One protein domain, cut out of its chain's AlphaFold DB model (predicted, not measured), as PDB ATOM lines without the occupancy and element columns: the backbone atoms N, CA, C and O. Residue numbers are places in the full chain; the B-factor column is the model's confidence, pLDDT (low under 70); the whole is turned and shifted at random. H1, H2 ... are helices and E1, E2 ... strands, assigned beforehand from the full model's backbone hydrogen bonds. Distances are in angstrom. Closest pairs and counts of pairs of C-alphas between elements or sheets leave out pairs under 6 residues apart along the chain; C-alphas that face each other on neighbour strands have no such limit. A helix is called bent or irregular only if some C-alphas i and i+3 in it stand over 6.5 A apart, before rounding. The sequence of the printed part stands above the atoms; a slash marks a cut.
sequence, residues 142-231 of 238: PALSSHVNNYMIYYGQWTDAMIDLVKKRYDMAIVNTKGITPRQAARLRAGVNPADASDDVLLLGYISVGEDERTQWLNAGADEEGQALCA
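Overview. This is residues 142 to 231 of the 238 residues of an uncharacterized protein of Paenibacillus sp. MMS18-CY102 (UniProt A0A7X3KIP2). A small, wholly parallel sheet of three short strands, E1, E2 and E3, has two helices, H1 and H2, side by side over one face, and a long thin arm leads away from it to two short helices, H3 and H4. Residues 208 to 217 and 219 to 225 stick out in that arm, which makes the length of the domain. The printed part has 90 residues, with four named helices and three named strands in the order E1, H1, E2, H2, E3, H3, H4; the sheet's order is E1, E2, E3 and the class is mixed, helices and strands. The whole is only just loose, close to extended, with a radius of gyration of the C-alphas of 18.3 A and spans of 62 by 27 by 19 A.

Along the chain. In the sheet, E1 is residues 151 to 154, 10.0 A long, and begins at C-alpha 151 at (54.665, -23.888, -113.091). E2 is residues 172 to 175, and E3 is residues 202 to 205, ending at C-alpha 205 at (44.155, -22.515, -105.294). H1 is residues 160 to 169, 14.6 A long, and H2 is residues 182 to 189, 10.6 A long. H3 is residues 213 to 220, 12.1 A long, and irregular: C-alphas 214 and 217 are 7.1 A apart. H4 is residues 225 to 231, ending at C-alpha 231 at (16.482, -35.584, -131.900).

Arrangement. E2 is the inner strand. E1 and E2 are parallel at 15 degrees, with N 152 and O 172 within hydrogen-bond range at 2.9 A. E2 and E3 are parallel at 19 degrees, with N 173 and O 202 at 2.8 A. E1, H1, E2 and E2, H2, E3 are strand-helix-strand units, two parallel neighbour strands with a helix between, each with a right-handed crossover. H1 and H2 are on the same face of the sheet, at heights of 10.2 A and 10.3 A over it. H1 runs along E1 at 12 degrees on the local plane, and H2 along E3 at 11 degrees on the local plane. H1 and H2 touch, with the closest C-alphas, those of Ile 163 and Leu 188, 5.5 A apart, and run the same way at a shallow tilt of 24 degrees. H3 and H4 are not on the sheet and are apart from each other. Each O i to N i+4 pair is within hydrogen-bond range in H1, H2 and H4; in H3 it is 0 of 4, beside 3 of 5 O i to N i+3 pairs.

Size, cuts and confidence. The two C-alphas farthest apart, those of Ala 195 and Ala 231, are 63.4 A apart. The printed part has no cut. The link from H2 to E3, 12 residues, is long. Mean pLDDT of the printed part is 79.7; it is under 70 at residues 142 to 147, residue 195 and residues 213 to 231.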
ATOM      1  N   PRO A 142      59.970 -12.055-103.094       55.06
ATOM      2  CA  PRO A 142      59.970 -11.294-104.335       55.06
ATOM      3  C   PRO A 142      58.540 -11.047-104.821       55.06
ATOM      4  O   PRO A 142      57.662 -11.901-104.655       55.06
ATOM      5  N   ALA A 143      58.296  -9.877-105.415       53.66
ATOM      6  CA  ALA A 143      57.006  -9.582-106.020       53.66
ATOM      7  C   ALA A 143      56.660 -10.676-107.047       53.66
ATOM      8  O   ALA A 143      57.488 -11.047-107.878       53.66
ATOM      9  N   LEU A 144      55.427 -11.188-106.972       52.62
ATOM     10  CA  LEU A 144      54.923 -12.366-107.699       52.62
ATOM     11  C   LEU A 144      55.202 -12.368-109.214       52.62
ATOM     12  O   LEU A 144      55.186 -13.426-109.836       52.62
ATOM     13  N   SER A 145      55.425 -11.200-109.815       51.62
ATOM     14  CA  SER A 145      55.564 -11.025-111.257       51.62
ATOM     15  C   SER A 145      56.976 -11.242-111.808       51.62
ATOM     16  O   SER A 145      57.096 -11.417-113.016       51.62
ATOM     17  N   SER A 146      58.038 -11.234-110.993       58.44
ATOM     18  CA  SER A 146      59.413 -11.219-111.528       58.44
ATOM     19  C   SER A 146      60.133 -12.575-111.560       58.44
ATOM     20  O   SER A 146      61.263 -12.619-112.039       58.44
ATOM     21  N   HIS A 147      59.522 -13.671-111.077       68.94
ATOM     22  CA  HIS A 147      60.246 -14.940-110.844       68.94
ATOM     23  C   HIS A 147      59.513 -16.251-111.190       68.94
ATOM     24  O   HIS A 147      60.018 -17.315-110.847       68.94
ATOM     25  N   VAL A 148      58.364 -16.237-111.876       84.94
ATOM     26  CA  VAL A 148      57.710 -17.498-112.287       84.94
ATOM     27  C   VAL A 148      58.194 -17.907-113.679       84.94
ATOM     28  O   VAL A 148      57.670 -17.426-114.679       84.94
ATOM     29  N   ASN A 149      59.181 -18.801-113.745       87.88
ATOM     30  CA  ASN A 149      59.672 -19.365-115.005       87.88
ATOM     31  C   ASN A 149      58.978 -20.689-115.330       87.88
ATOM     32  O   ASN A 149      58.681 -20.966-116.489       87.88
ATOM     33  N   ASN A 150      58.703 -21.500-114.306       91.75
ATOM     34  CA  ASN A 150      58.076 -22.810-114.456       91.75
ATOM     35  C   ASN A 150      56.916 -22.984-113.475       91.75
ATOM     36  O   ASN A 150      57.033 -22.653-112.293       91.75
ATOM     37  N   TYR A 151      55.812 -23.573-113.941       94.25
ATOM     38  CA  TYR A 151      54.665 -23.888-113.091       94.25
ATOM     39  C   TYR A 151      54.103 -25.292-113.328       94.25
ATOM     40  O   TYR A 151      54.211 -25.851-114.419       94.25
ATOM     41  N   MET A 152      53.487 -25.855-112.287       95.75
ATOM     42  CA  MET A 152      52.762 -27.125-112.341       95.75
ATOM     43  C   MET A 152      51.284 -26.907-112.021       95.75
ATOM     44  O   MET A 152      50.948 -26.190-111.081       95.75
ATOM     45  N   ILE A 153      50.394 -27.566-112.758       96.62
ATOM     46  CA  ILE A 153      48.969 -27.643-112.419       96.62
ATOM     47  C   ILE A 153      48.661 -29.082-112.034       96.62
ATOM     48  O   ILE A 153      48.946 -29.998-112.805       96.62
ATOM     49  N   TYR A 154      48.100 -29.290-110.844       96.12
ATOM     50  CA  TYR A 154      47.748 -30.628-110.387       96.12
ATOM     51  C   TYR A 154      46.532 -30.630-109.457       96.12
ATOM     52  O   TYR A 154      46.531 -30.017-108.388       96.12
ATOM     53  N   TYR A 155      45.495 -31.365-109.860       93.94
ATOM     54  CA  TYR A 155      44.200 -31.402-109.172       93.94
ATOM     55  C   TYR A 155      43.933 -32.691-108.384       93.94
ATOM     56  O   TYR A 155      42.873 -32.815-107.773       93.94
ATOM     57  N   GLY A 156      44.873 -33.640-108.396       93.69
ATOM     58  CA  GLY A 156      44.758 -34.907-107.675       93.69
ATOM     59  C   GLY A 156      45.211 -34.837-106.213       93.69
ATOM     60  O   GLY A 156      45.375 -33.764-105.631       93.69
ATOM     61  N   GLN A 157      45.445 -36.014-105.629       94.94
ATOM     62  CA  GLN A 157      45.936 -36.164-104.256       94.94
ATOM     63  C   GLN A 157      47.441 -35.929-104.167       94.94
ATOM     64  O   GLN A 157      48.215 -36.455-104.966       94.94
ATOM     65  N   TRP A 158      47.867 -35.173-103.160       93.81
ATOM     66  CA  TRP A 158      49.279 -34.869-102.966       93.81
ATOM     67  C   TRP A 158      50.015 -35.974-102.209       93.81
ATOM     68  O   TRP A 158      49.542 -36.478-101.193       93.81
ATOM     69  N   THR A 159      51.212 -36.314-102.686       94.12
ATOM     70  CA  THR A 159      52.152 -37.221-102.019       94.12
ATOM     71  C   THR A 159      53.455 -36.491-101.717       94.12
ATOM     72  O   THR A 159      53.784 -35.490-102.358       94.12
ATOM     73  N   ASP A 160      54.227 -37.009-100.765       90.25
ATOM     74  CA  ASP A 160      55.524 -36.439-100.390       90.25
ATOM     75  C   ASP A 160      56.502 -36.377-101.568       90.25
ATOM     76  O   ASP A 160      57.159 -35.359-101.772       90.25
ATOM     77  N   ALA A 161      56.522 -37.416-102.406       94.44
ATOM     78  CA  ALA A 161      57.366 -37.458-103.597       94.44
ATOM     79  C   ALA A 161      57.013 -36.351-104.604       94.44
ATOM     80  O   ALA A 161      57.900 -35.770-105.229       94.44
ATOM     81  N   MET A 162      55.726 -36.034-104.755       95.19
ATOM     82  CA  MET A 162      55.282 -34.982-105.666       95.19
ATOM     83  C   MET A 162      55.568 -33.588-105.113       95.19
ATOM     84  O   MET A 162      55.949 -32.698-105.867       95.19
ATOM     85  N   ILE A 163      55.454 -33.404-103.797       94.19
ATOM     86  CA  ILE A 163      55.903 -32.177-103.133       94.19
ATOM     87  C   ILE A 163      57.397 -31.969-103.394       94.19
ATOM     88  O   ILE A 163      57.794 -30.897-103.843       94.19
ATOM     89  N   ASP A 164      58.219 -32.997-103.185       93.88
ATOM     90  CA  ASP A 164      59.662 -32.911-103.412       93.88
ATOM     91  C   ASP A 164      60.021 -32.675-104.884       93.88
ATOM     92  O   ASP A 164      60.983 -31.963-105.172       93.88
ATOM     93  N   LEU A 165      59.250 -33.239-105.820       94.88
ATOM     94  CA  LEU A 165      59.388 -32.956-107.248       94.88
ATOM     95  C   LEU A 165      59.109 -31.482-107.544       94.88
ATOM     96  O   LEU A 165      59.904 -30.847-108.239       94.88
ATOM     97  N   VAL A 166      58.004 -30.947-107.015       95.00
ATOM     98  CA  VAL A 166      57.594 -29.564-107.271       95.00
ATOM     99  C   VAL A 166      58.654 -28.591-106.790       95.00
ATOM    100  O   VAL A 166      59.141 -27.782-107.572       95.00
ATOM    101  N   LYS A 167      59.087 -28.756-105.539       92.38
ATOM    102  CA  LYS A 167      60.099 -27.908-104.902       92.38
ATOM    103  C   LYS A 167      61.407 -27.832-105.694       92.38
ATOM    104  O   LYS A 167      62.091 -26.825-105.647       92.38
ATOM    105  N   LYS A 168      61.775 -28.898-106.413       94.00
ATOM    106  CA  LYS A 168      63.034 -28.970-107.173       94.00
ATOM    107  C   LYS A 168      62.950 -28.395-108.585       94.00
ATOM    108  O   LYS A 168      63.993 -28.256-109.219       94.00
ATOM    109  N   ARG A 169      61.749 -28.191-109.134       94.62
ATOM    110  CA  ARG A 169      61.569 -27.956-110.580       94.62
ATOM    111  C   ARG A 169      60.653 -26.799-110.946       94.62
ATOM    112  O   ARG A 169      60.679 -26.383-112.100       94.62
ATOM    113  N   TYR A 170      59.831 -26.323-110.021       93.94
ATOM    114  CA  TYR A 170      58.795 -25.350-110.327       93.94
ATOM    115  C   TYR A 170      58.809 -24.211-109.323       93.94
ATOM    116  O   TYR A 170      58.936 -24.431-108.122       93.94
ATOM    117  N   ASP A 171      58.580 -23.010-109.837       90.25
ATOM    118  CA  ASP A 171      58.486 -21.783-109.049       90.25
ATOM    119  C   ASP A 171      57.043 -21.566-108.563       90.25
ATOM    120  O   ASP A 171      56.790 -20.839-107.603       90.25
ATOM    121  N   MET A 172      56.069 -22.212-109.221       92.25
ATOM    122  CA  MET A 172      54.647 -22.116-108.900       92.25
ATOM    123  C   MET A 172      53.909 -23.455-109.041       92.25
ATOM    124  O   MET A 172      54.162 -24.239-109.954       92.25
ATOM    125  N   ALA A 173      52.918 -23.683-108.181       94.38
ATOM    126  CA  ALA A 173      51.941 -24.751-108.321       94.38
ATOM    127  C   ALA A 173      50.503 -24.229-108.192       94.38
ATOM    128  O   ALA A 173      50.181 -23.458-107.286       94.38
ATOM    129  N   ILE A 174      49.626 -24.700-109.076       95.38
ATOM    130  CA  ILE A 174      48.182 -24.462-109.042       95.38
ATOM    131  C   ILE A 174      47.505 -25.763-108.623       95.38
ATOM    132  O   ILE A 174      47.703 -26.804-109.255       95.38
ATOM    133  N   VAL A 175      46.728 -25.716-107.542       96.19
ATOM    134  CA  VAL A 175      46.233 -26.919-106.863       96.19
ATOM    135  C   VAL A 175      44.737 -26.888-106.634       96.19
ATOM    136  O   VAL A 175      44.155 -25.839-106.368       96.19
ATOM    137  N   ASN A 176      44.117 -28.065-106.654       93.19
ATOM    138  CA  ASN A 176      42.777 -28.230-106.108       93.19
ATOM    139  C   ASN A 176      42.863 -28.226-104.575       93.19
ATOM    140  O   ASN A 176      43.545 -29.064-103.981       93.19
ATOM    141  N   THR A 177      42.156 -27.302-103.927       91.81
ATOM    142  CA  THR A 177      42.186 -27.132-102.466       91.81
ATOM    143  C   THR A 177      41.638 -28.343-101.709       91.81
ATOM    144  O   THR A 177      42.021 -28.558-100.563       91.81
ATOM    145  N   LYS A 178      40.803 -29.176-102.348       90.12
ATOM    146  CA  LYS A 178      40.276 -30.424-101.768       90.12
ATOM    147  C   LYS A 178      41.304 -31.567-101.746       90.12
ATOM    148  O   LYS A 178      41.150 -32.499-100.965       90.12
ATOM    149  N   GLY A 179      42.327 -31.521-102.606       89.50
ATOM    150  CA  GLY A 179      43.317 -32.597-102.776       89.50
ATOM    151  C   GLY A 179      44.608 -32.416-101.976       89.50
ATOM    152  O   GLY A 179      45.486 -33.277-102.026       89.50
ATOM    153  N   ILE A 180      44.752 -31.296-101.262       93.69
ATOM    154  CA  ILE A 180      45.968 -30.928-100.535       93.69
ATOM    155  C   ILE A 180      45.641 -30.599 -99.079       93.69
ATOM    156  O   ILE A 180      44.746 -29.813 -98.776       93.69
ATOM    157  N   THR A 181      46.390 -31.177 -98.143       88.81
ATOM    158  CA  THR A 181      46.254 -30.812 -96.727       88.81
ATOM    159  C   THR A 181      46.965 -29.485 -96.433       88.81
ATOM    160  O   THR A 181      47.948 -29.148 -97.102       88.81
ATOM    161  N   PRO A 182      46.579 -28.752 -95.371       81.81
ATOM    162  CA  PRO A 182      47.309 -27.557 -94.940       81.81
ATOM    163  C   PRO A 182      48.809 -27.805 -94.712       81.81
ATOM    164  O   PRO A 182      49.634 -26.947 -95.013       81.81
ATOM    165  N   ARG A 183      49.174 -29.000 -94.226       81.06
ATOM    166  CA  ARG A 183      50.568 -29.422 -94.032       81.06
ATOM    167  C   ARG A 183      51.306 -29.638 -95.354       81.06
ATOM    168  O   ARG A 183      52.474 -29.285 -95.472       81.06
ATOM    169  N   GLN A 184      50.655 -30.218 -96.354       89.75
ATOM    170  CA  GLN A 184      51.268 -30.417 -97.667       89.75
ATOM    171  C   GLN A 184      51.433 -29.090 -98.408       89.75
ATOM    172  O   GLN A 184      52.518 -28.809 -98.908       89.75
ATOM    173  N   ALA A 185      50.406 -28.236 -98.385       88.31
ATOM    174  CA  ALA A 185      50.474 -26.875 -98.912       88.31
ATOM    175  C   ALA A 185      51.625 -26.083 -98.273       88.31
ATOM    176  O   ALA A 185      52.355 -25.371 -98.959       88.31
ATOM    177  N   ALA A 186      51.821 -26.262 -96.964       77.62
ATOM    178  CA  ALA A 186      52.938 -25.698 -96.224       77.62
ATOM    179  C   ALA A 186      54.301 -26.174 -96.734       77.62
ATOM    180  O   ALA A 186      55.158 -25.363 -97.072       77.62
ATOM    181  N   ARG A 187      54.493 -27.495 -96.821       84.88
ATOM    182  CA  ARG A 187      55.748 -28.095 -97.301       84.88
ATOM    183  C   ARG A 187      56.088 -27.690 -98.726       84.88
ATOM    184  O   ARG A 187      57.263 -27.539 -99.036       84.88
ATOM    185  N   LEU A 188      55.069 -27.569 -99.570       89.12
ATOM    186  CA  LEU A 188      55.223 -27.166-100.955       89.12
ATOM    187  C   LEU A 188      55.750 -25.735-101.041       89.12
ATOM    188  O   LEU A 188      56.774 -25.495-101.666       89.12
ATOM    189  N   ARG A 189      55.073 -24.800-100.365       84.81
ATOM    190  CA  ARG A 189      55.411 -23.378-100.439       84.81
ATOM    191  C   ARG A 189      56.769 -23.035 -99.827       84.81
ATOM    192  O   ARG A 189      57.327 -22.021-100.216       84.81
ATOM    193  N   ALA A 190      57.265 -23.855 -98.901       77.50
ATOM    194  CA  ALA A 190      58.527 -23.644 -98.190       77.50
ATOM    195  C   ALA A 190      59.795 -23.876 -99.030       77.50
ATOM    196  O   ALA A 190      60.881 -23.782 -98.469       77.50
ATOM    197  N   GLY A 191      59.672 -24.279-100.301       83.81
ATOM    198  CA  GLY A 191      60.846 -24.492-101.147       83.81
ATOM    199  C   GLY A 191      61.757 -25.619-100.658       83.81
ATOM    200  O   GLY A 191      61.493 -26.283 -99.647       83.81
ATOM    201  N   VAL A 192      62.819 -25.928-101.404       85.38
ATOM    202  CA  VAL A 192      63.758 -27.001-101.024       85.38
ATOM    203  C   VAL A 192      64.360 -26.708 -99.652       85.38
ATOM    204  O   VAL A 192      64.403 -27.610 -98.807       85.38
ATOM    205  N   ASN A 193      64.751 -25.457 -99.426       77.06
ATOM    206  CA  ASN A 193      65.347 -24.962 -98.208       77.06
ATOM    207  C   ASN A 193      64.390 -24.011 -97.464       77.06
ATOM    208  O   ASN A 193      64.355 -22.821 -97.756       77.06
ATOM    209  N   PRO A 194      63.737 -24.462 -96.379       70.25
ATOM    210  CA  PRO A 194      62.810 -23.619 -95.619       70.25
ATOM    211  C   PRO A 194      63.464 -22.400 -94.941       70.25
ATOM    212  O   PRO A 194      62.753 -21.578 -94.366       70.25
ATOM    213  N   ALA A 195      64.799 -22.287 -94.938       67.31
ATOM    214  CA  ALA A 195      65.512 -21.102 -94.462       67.31
ATOM    215  C   ALA A 195      65.638 -19.990 -95.522       67.31
ATOM    216  O   ALA A 195      65.970 -18.856 -95.168       67.31
ATOM    217  N   ASP A 196      65.418 -20.303 -96.801       71.06
ATOM    218  CA  ASP A 196      65.709 -19.428 -97.932       71.06
ATOM    219  C   ASP A 196      64.447 -19.131 -98.746       71.06
ATOM    220  O   ASP A 196      64.067 -19.881 -99.629       71.06
ATOM    221  N   ALA A 197      63.837 -17.971 -98.516       71.50
ATOM    222  CA  ALA A 197      62.619 -17.581 -99.225       71.50
ATOM    223  C   ALA A 197      62.795 -17.403-100.752       71.50
ATOM    224  O   ALA A 197      61.803 -17.179-101.446       71.50
ATOM    225  N   SER A 198      64.025 -17.458-101.285       73.31
ATOM    226  CA  SER A 198      64.270 -17.368-102.729       73.31
ATOM    227  C   SER A 198      63.912 -18.642-103.498       73.31
ATOM    228  O   SER A 198      63.686 -18.550-104.703       73.31
ATOM    229  N   ASP A 199      63.818 -19.798-102.829       79.06
ATOM    230  CA  ASP A 199      63.403 -21.067-103.445       79.06
ATOM    231  C   ASP A 199      61.966 -21.484-103.082       79.06
ATOM    232  O   ASP A 199      61.513 -22.580-103.426       79.06
ATOM    233  N   ASP A 200      61.236 -20.595-102.406       82.31
ATOM    234  CA  ASP A 200      59.834 -20.776-102.061       82.31
ATOM    235  C   ASP A 200      58.973 -21.000-103.316       82.31
ATOM    236  O   ASP A 200      58.991 -20.210-104.262       82.31
ATOM    237  N   VAL A 201      58.066 -21.975-103.252       87.38
ATOM    238  CA  VAL A 201      57.080 -22.207-104.315       87.38
ATOM    239  C   VAL A 201      55.850 -21.322-104.100       87.38
ATOM    240  O   VAL A 201      55.253 -21.273-103.014       87.38
ATOM    241  N   LEU A 202      55.412 -20.628-105.146       86.88
ATOM    242  CA  LEU A 202      54.124 -19.947-105.161       86.88
ATOM    243  C   LEU A 202      52.989 -20.972-105.255       86.88
ATOM    244  O   LEU A 202      52.976 -21.811-106.146       86.88
ATOM    245  N   LEU A 203      52.006 -20.899-104.361       89.44
ATOM    246  CA  LEU A 203      50.874 -21.824-104.358       89.44
ATOM    247  C   LEU A 203      49.566 -21.078-104.588       89.44
ATOM    248  O   LEU A 203      49.202 -20.221-103.780       89.44
ATOM    249  N   LEU A 204      48.854 -21.450-105.648       91.56
ATOM    250  CA  LEU A 204      47.544 -20.913-105.995       91.56
ATOM    251  C   LEU A 204      46.477 -22.002-105.877       91.56
ATOM    252  O   LEU A 204      46.676 -23.133-106.315       91.56
ATOM    253  N   GLY A 205      45.334 -21.654-105.291       92.50
ATOM    254  CA  GLY A 205      44.155 -22.515-105.294       92.50
ATOM    255  C   GLY A 205      43.369 -22.326-106.585       92.50
ATOM    256  O   GLY A 205      43.030 -21.197-106.932       92.50
ATOM    257  N   TYR A 206      43.070 -23.418-107.280       91.94
ATOM    258  CA  TYR A 206      42.127 -23.409-108.392       91.94
ATOM    259  C   TYR A 206      40.719 -23.095-107.881       91.94
ATOM    260  O   TYR A 206      40.261 -23.683-106.898       91.94
ATOM    261  N   ILE A 207      40.045 -22.173-108.566       89.12
ATOM    262  CA  ILE A 207      38.642 -21.829-108.349       89.12
ATOM    263  C   ILE A 207      37.979 -21.770-109.725       89.12
ATOM    264  O   ILE A 207      38.391 -20.977-110.573       89.12
ATOM    265  N   SER A 208      36.949 -22.592-109.941       85.50
ATOM    266  CA  SER A 208      36.078 -22.443-111.107       85.50
ATOM    267  C   SER A 208      35.082 -21.313-110.856       85.50
ATOM    268  O   SER A 208      34.372 -21.319-109.853       85.50
ATOM    269  N   VAL A 209      35.052 -20.327-111.753       86.25
ATOM    270  CA  VAL A 209      34.122 -19.183-111.682       86.25
ATOM    271  C   VAL A 209      32.955 -19.346-112.666       86.25
ATOM    272  O   VAL A 209      31.902 -18.750-112.468       86.25
ATOM    273  N   GLY A 210      33.127 -20.162-113.713       82.44
ATOM    274  CA  GLY A 210      32.139 -20.350-114.783       82.44
ATOM    275  C   GLY A 210      31.379 -21.674-114.741       82.44
ATOM    276  O   GLY A 210      30.368 -21.805-115.423       82.44
ATOM    277  N   GLU A 211      31.830 -22.644-113.948       71.56
ATOM    278  CA  GLU A 211      31.190 -23.954-113.841       71.56
ATOM    279  C   GLU A 211      30.878 -24.257-112.376       71.56
ATOM    280  O   GLU A 211      31.749 -24.163-111.509       71.56
ATOM    281  N   ASP A 212      29.630 -24.629-112.101       79.94
ATOM    282  CA  ASP A 212      29.229 -25.147-110.798       79.94
ATOM    283  C   ASP A 212      29.627 -26.623-110.723       79.94
ATOM    284  O   ASP A 212      29.103 -27.460-111.453       79.94
ATOM    285  N   GLU A 213      30.546 -26.982-109.825       67.69
ATOM    286  CA  GLU A 213      30.956 -28.384-109.674       67.69
ATOM    287  C   GLU A 213      29.775 -29.300-109.294       67.69
ATOM    288  O   GLU A 213      29.805 -30.505-109.544       67.69
ATOM    289  N   ARG A 214      28.692 -28.732-108.745       68.94
ATOM    290  CA  ARG A 214      27.452 -29.459-108.453       68.94
ATOM    291  C   ARG A 214      26.643 -29.799-109.698       68.94
ATOM    292  O   ARG A 214      25.682 -30.535-109.548       68.94
ATOM    293  N   THR A 215      26.966 -29.291-110.884       62.06
ATOM    294  CA  THR A 215      26.289 -29.658-112.140       62.06
ATOM    295  C   THR A 215      27.129 -30.595-113.005       62.06
ATOM    296  O   THR A 215      26.667 -31.032-114.053       62.06
ATOM    297  N   GLN A 216      28.323 -30.997-112.555       61.69
ATOM    298  CA  GLN A 216      29.193 -31.915-113.304       61.69
ATOM    299  C   GLN A 216      28.525 -33.269-113.597       61.69
ATOM    300  O   GLN A 216      28.783 -33.869-114.637       61.69
ATOM    301  N   TRP A 217      27.614 -33.726-112.731       57.06
ATOM    302  CA  TRP A 217      26.831 -34.946-112.956       57.06
ATOM    303  C   TRP A 217      25.655 -34.757-113.929       57.06
ATOM    304  O   TRP A 217      25.204 -35.741-114.505       57.06
ATOM    305  N   LEU A 218      25.191 -33.525-114.180       55.66
ATOM    306  CA  LEU A 218      24.177 -33.260-115.214       55.66
ATOM    307  C   LEU A 218      24.751 -33.434-116.625       55.66
ATOM    308  O   LEU A 218      24.024 -33.810-117.536       55.66
ATOM    309  N   ASN A 219      26.060 -33.228-116.796       55.81
ATOM    310  CA  ASN A 219      26.747 -33.494-118.062       55.81
ATOM    311  C   ASN A 219      27.076 -34.985-118.253       55.81
ATOM    312  O   ASN A 219      27.278 -35.421-119.383       55.81
ATOM    313  N   ALA A 220      27.133 -35.759-117.164       54.28
ATOM    314  CA  ALA A 220      27.394 -37.197-117.205       54.28
ATOM    315  C   ALA A 220      26.134 -38.034-117.497       54.28
ATOM    316  O   ALA A 220      26.282 -39.162-117.939       54.28
ATOM    317  N   GLY A 221      24.933 -37.480-117.281       50.53
ATOM    318  CA  GLY A 221      23.639 -38.125-117.563       50.53
ATOM    319  C   GLY A 221      23.012 -37.752-118.913       50.53
ATOM    320  O   GLY A 221      21.803 -37.879-119.090       50.53
ATOM    321  N   ALA A 222      23.796 -37.222-119.858       55.12
ATOM    322  CA  ALA A 222      23.349 -37.008-121.238       55.12
ATOM    323  C   ALA A 222      23.483 -38.280-122.106       55.12
ATOM    324  O   ALA A 222      23.460 -38.202-123.338       55.12
ATOM    325  N   ASP A 223      23.635 -39.446-121.484       63.16
ATOM    326  CA  ASP A 223      23.473 -40.742-122.113       63.16
ATOM    327  C   ASP A 223      21.976 -41.117-122.159       63.16
ATOM    328  O   ASP A 223      21.262 -41.187-121.167       63.16
ATOM    329  N   GLU A 224      21.489 -41.277-123.389       57.91
ATOM    330  CA  GLU A 224      20.123 -41.628-123.810       57.91
ATOM    331  C   GLU A 224      19.040 -40.527-123.758       57.91
ATOM    332  O   GLU A 224      18.541 -40.157-124.828       57.91
ATOM    333  N   GLU A 225      18.677 -39.932-122.615       58.06
ATOM    334  CA  GLU A 225      17.573 -38.935-122.598       58.06
ATOM    335  C   GLU A 225      17.958 -37.589-123.239       58.06
ATOM    336  O   GLU A 225      17.157 -36.974-123.956       58.06
ATOM    337  N   GLY A 226      19.210 -37.153-123.060       57.94
ATOM    338  CA  GLY A 226      19.731 -35.932-123.687       57.94
ATOM    339  C   GLY A 226      19.772 -36.019-125.219       57.94
ATOM    340  O   GLY A 226      19.416 -35.063-125.914       57.94
ATOM    341  N   GLN A 227      20.114 -37.193-125.763       59.56
ATOM    342  CA  GLN A 227      20.118 -37.433-127.211       59.56
ATOM    343  C   GLN A 227      18.694 -37.493-127.788       59.56
ATOM    344  O   GLN A 227      18.442 -36.949-128.867       59.56
ATOM    345  N   ALA A 228      17.739 -38.073-127.052       59.56
ATOM    346  CA  ALA A 228      16.335 -38.132-127.459       59.56
ATOM    347  C   ALA A 228      15.677 -36.739-127.527       59.56
ATOM    348  O   ALA A 228      14.892 -36.461-128.441       59.56
ATOM    349  N   LEU A 229      16.026 -35.834-126.606       57.09
ATOM    350  CA  LEU A 229      15.545 -34.450-126.619       57.09
ATOM    351  C   LEU A 229      16.117 -33.647-127.796       57.09
ATOM    352  O   LEU A 229      15.352 -32.960-128.475       57.09
ATOM    353  N   CYS A 230      17.407 -33.784-128.117       58.47
ATOM    354  CA  CYS A 230      17.986 -33.147-129.307       58.47
ATOM    355  C   CYS A 230      17.377 -33.676-130.618       58.47
ATOM    356  O   CYS A 230      17.045 -32.883-131.502       58.47
ATOM    357  N   ALA A 231      17.129 -34.986-130.727       59.56
ATOM    358  CA  ALA A 231      16.482 -35.584-131.900       59.56
ATOM    359  C   ALA A 231      15.020 -35.126-132.088       59.56
ATOM    360  O   ALA A 231      14.511 -35.077-133.211       59.56
TER     361      ALA A 231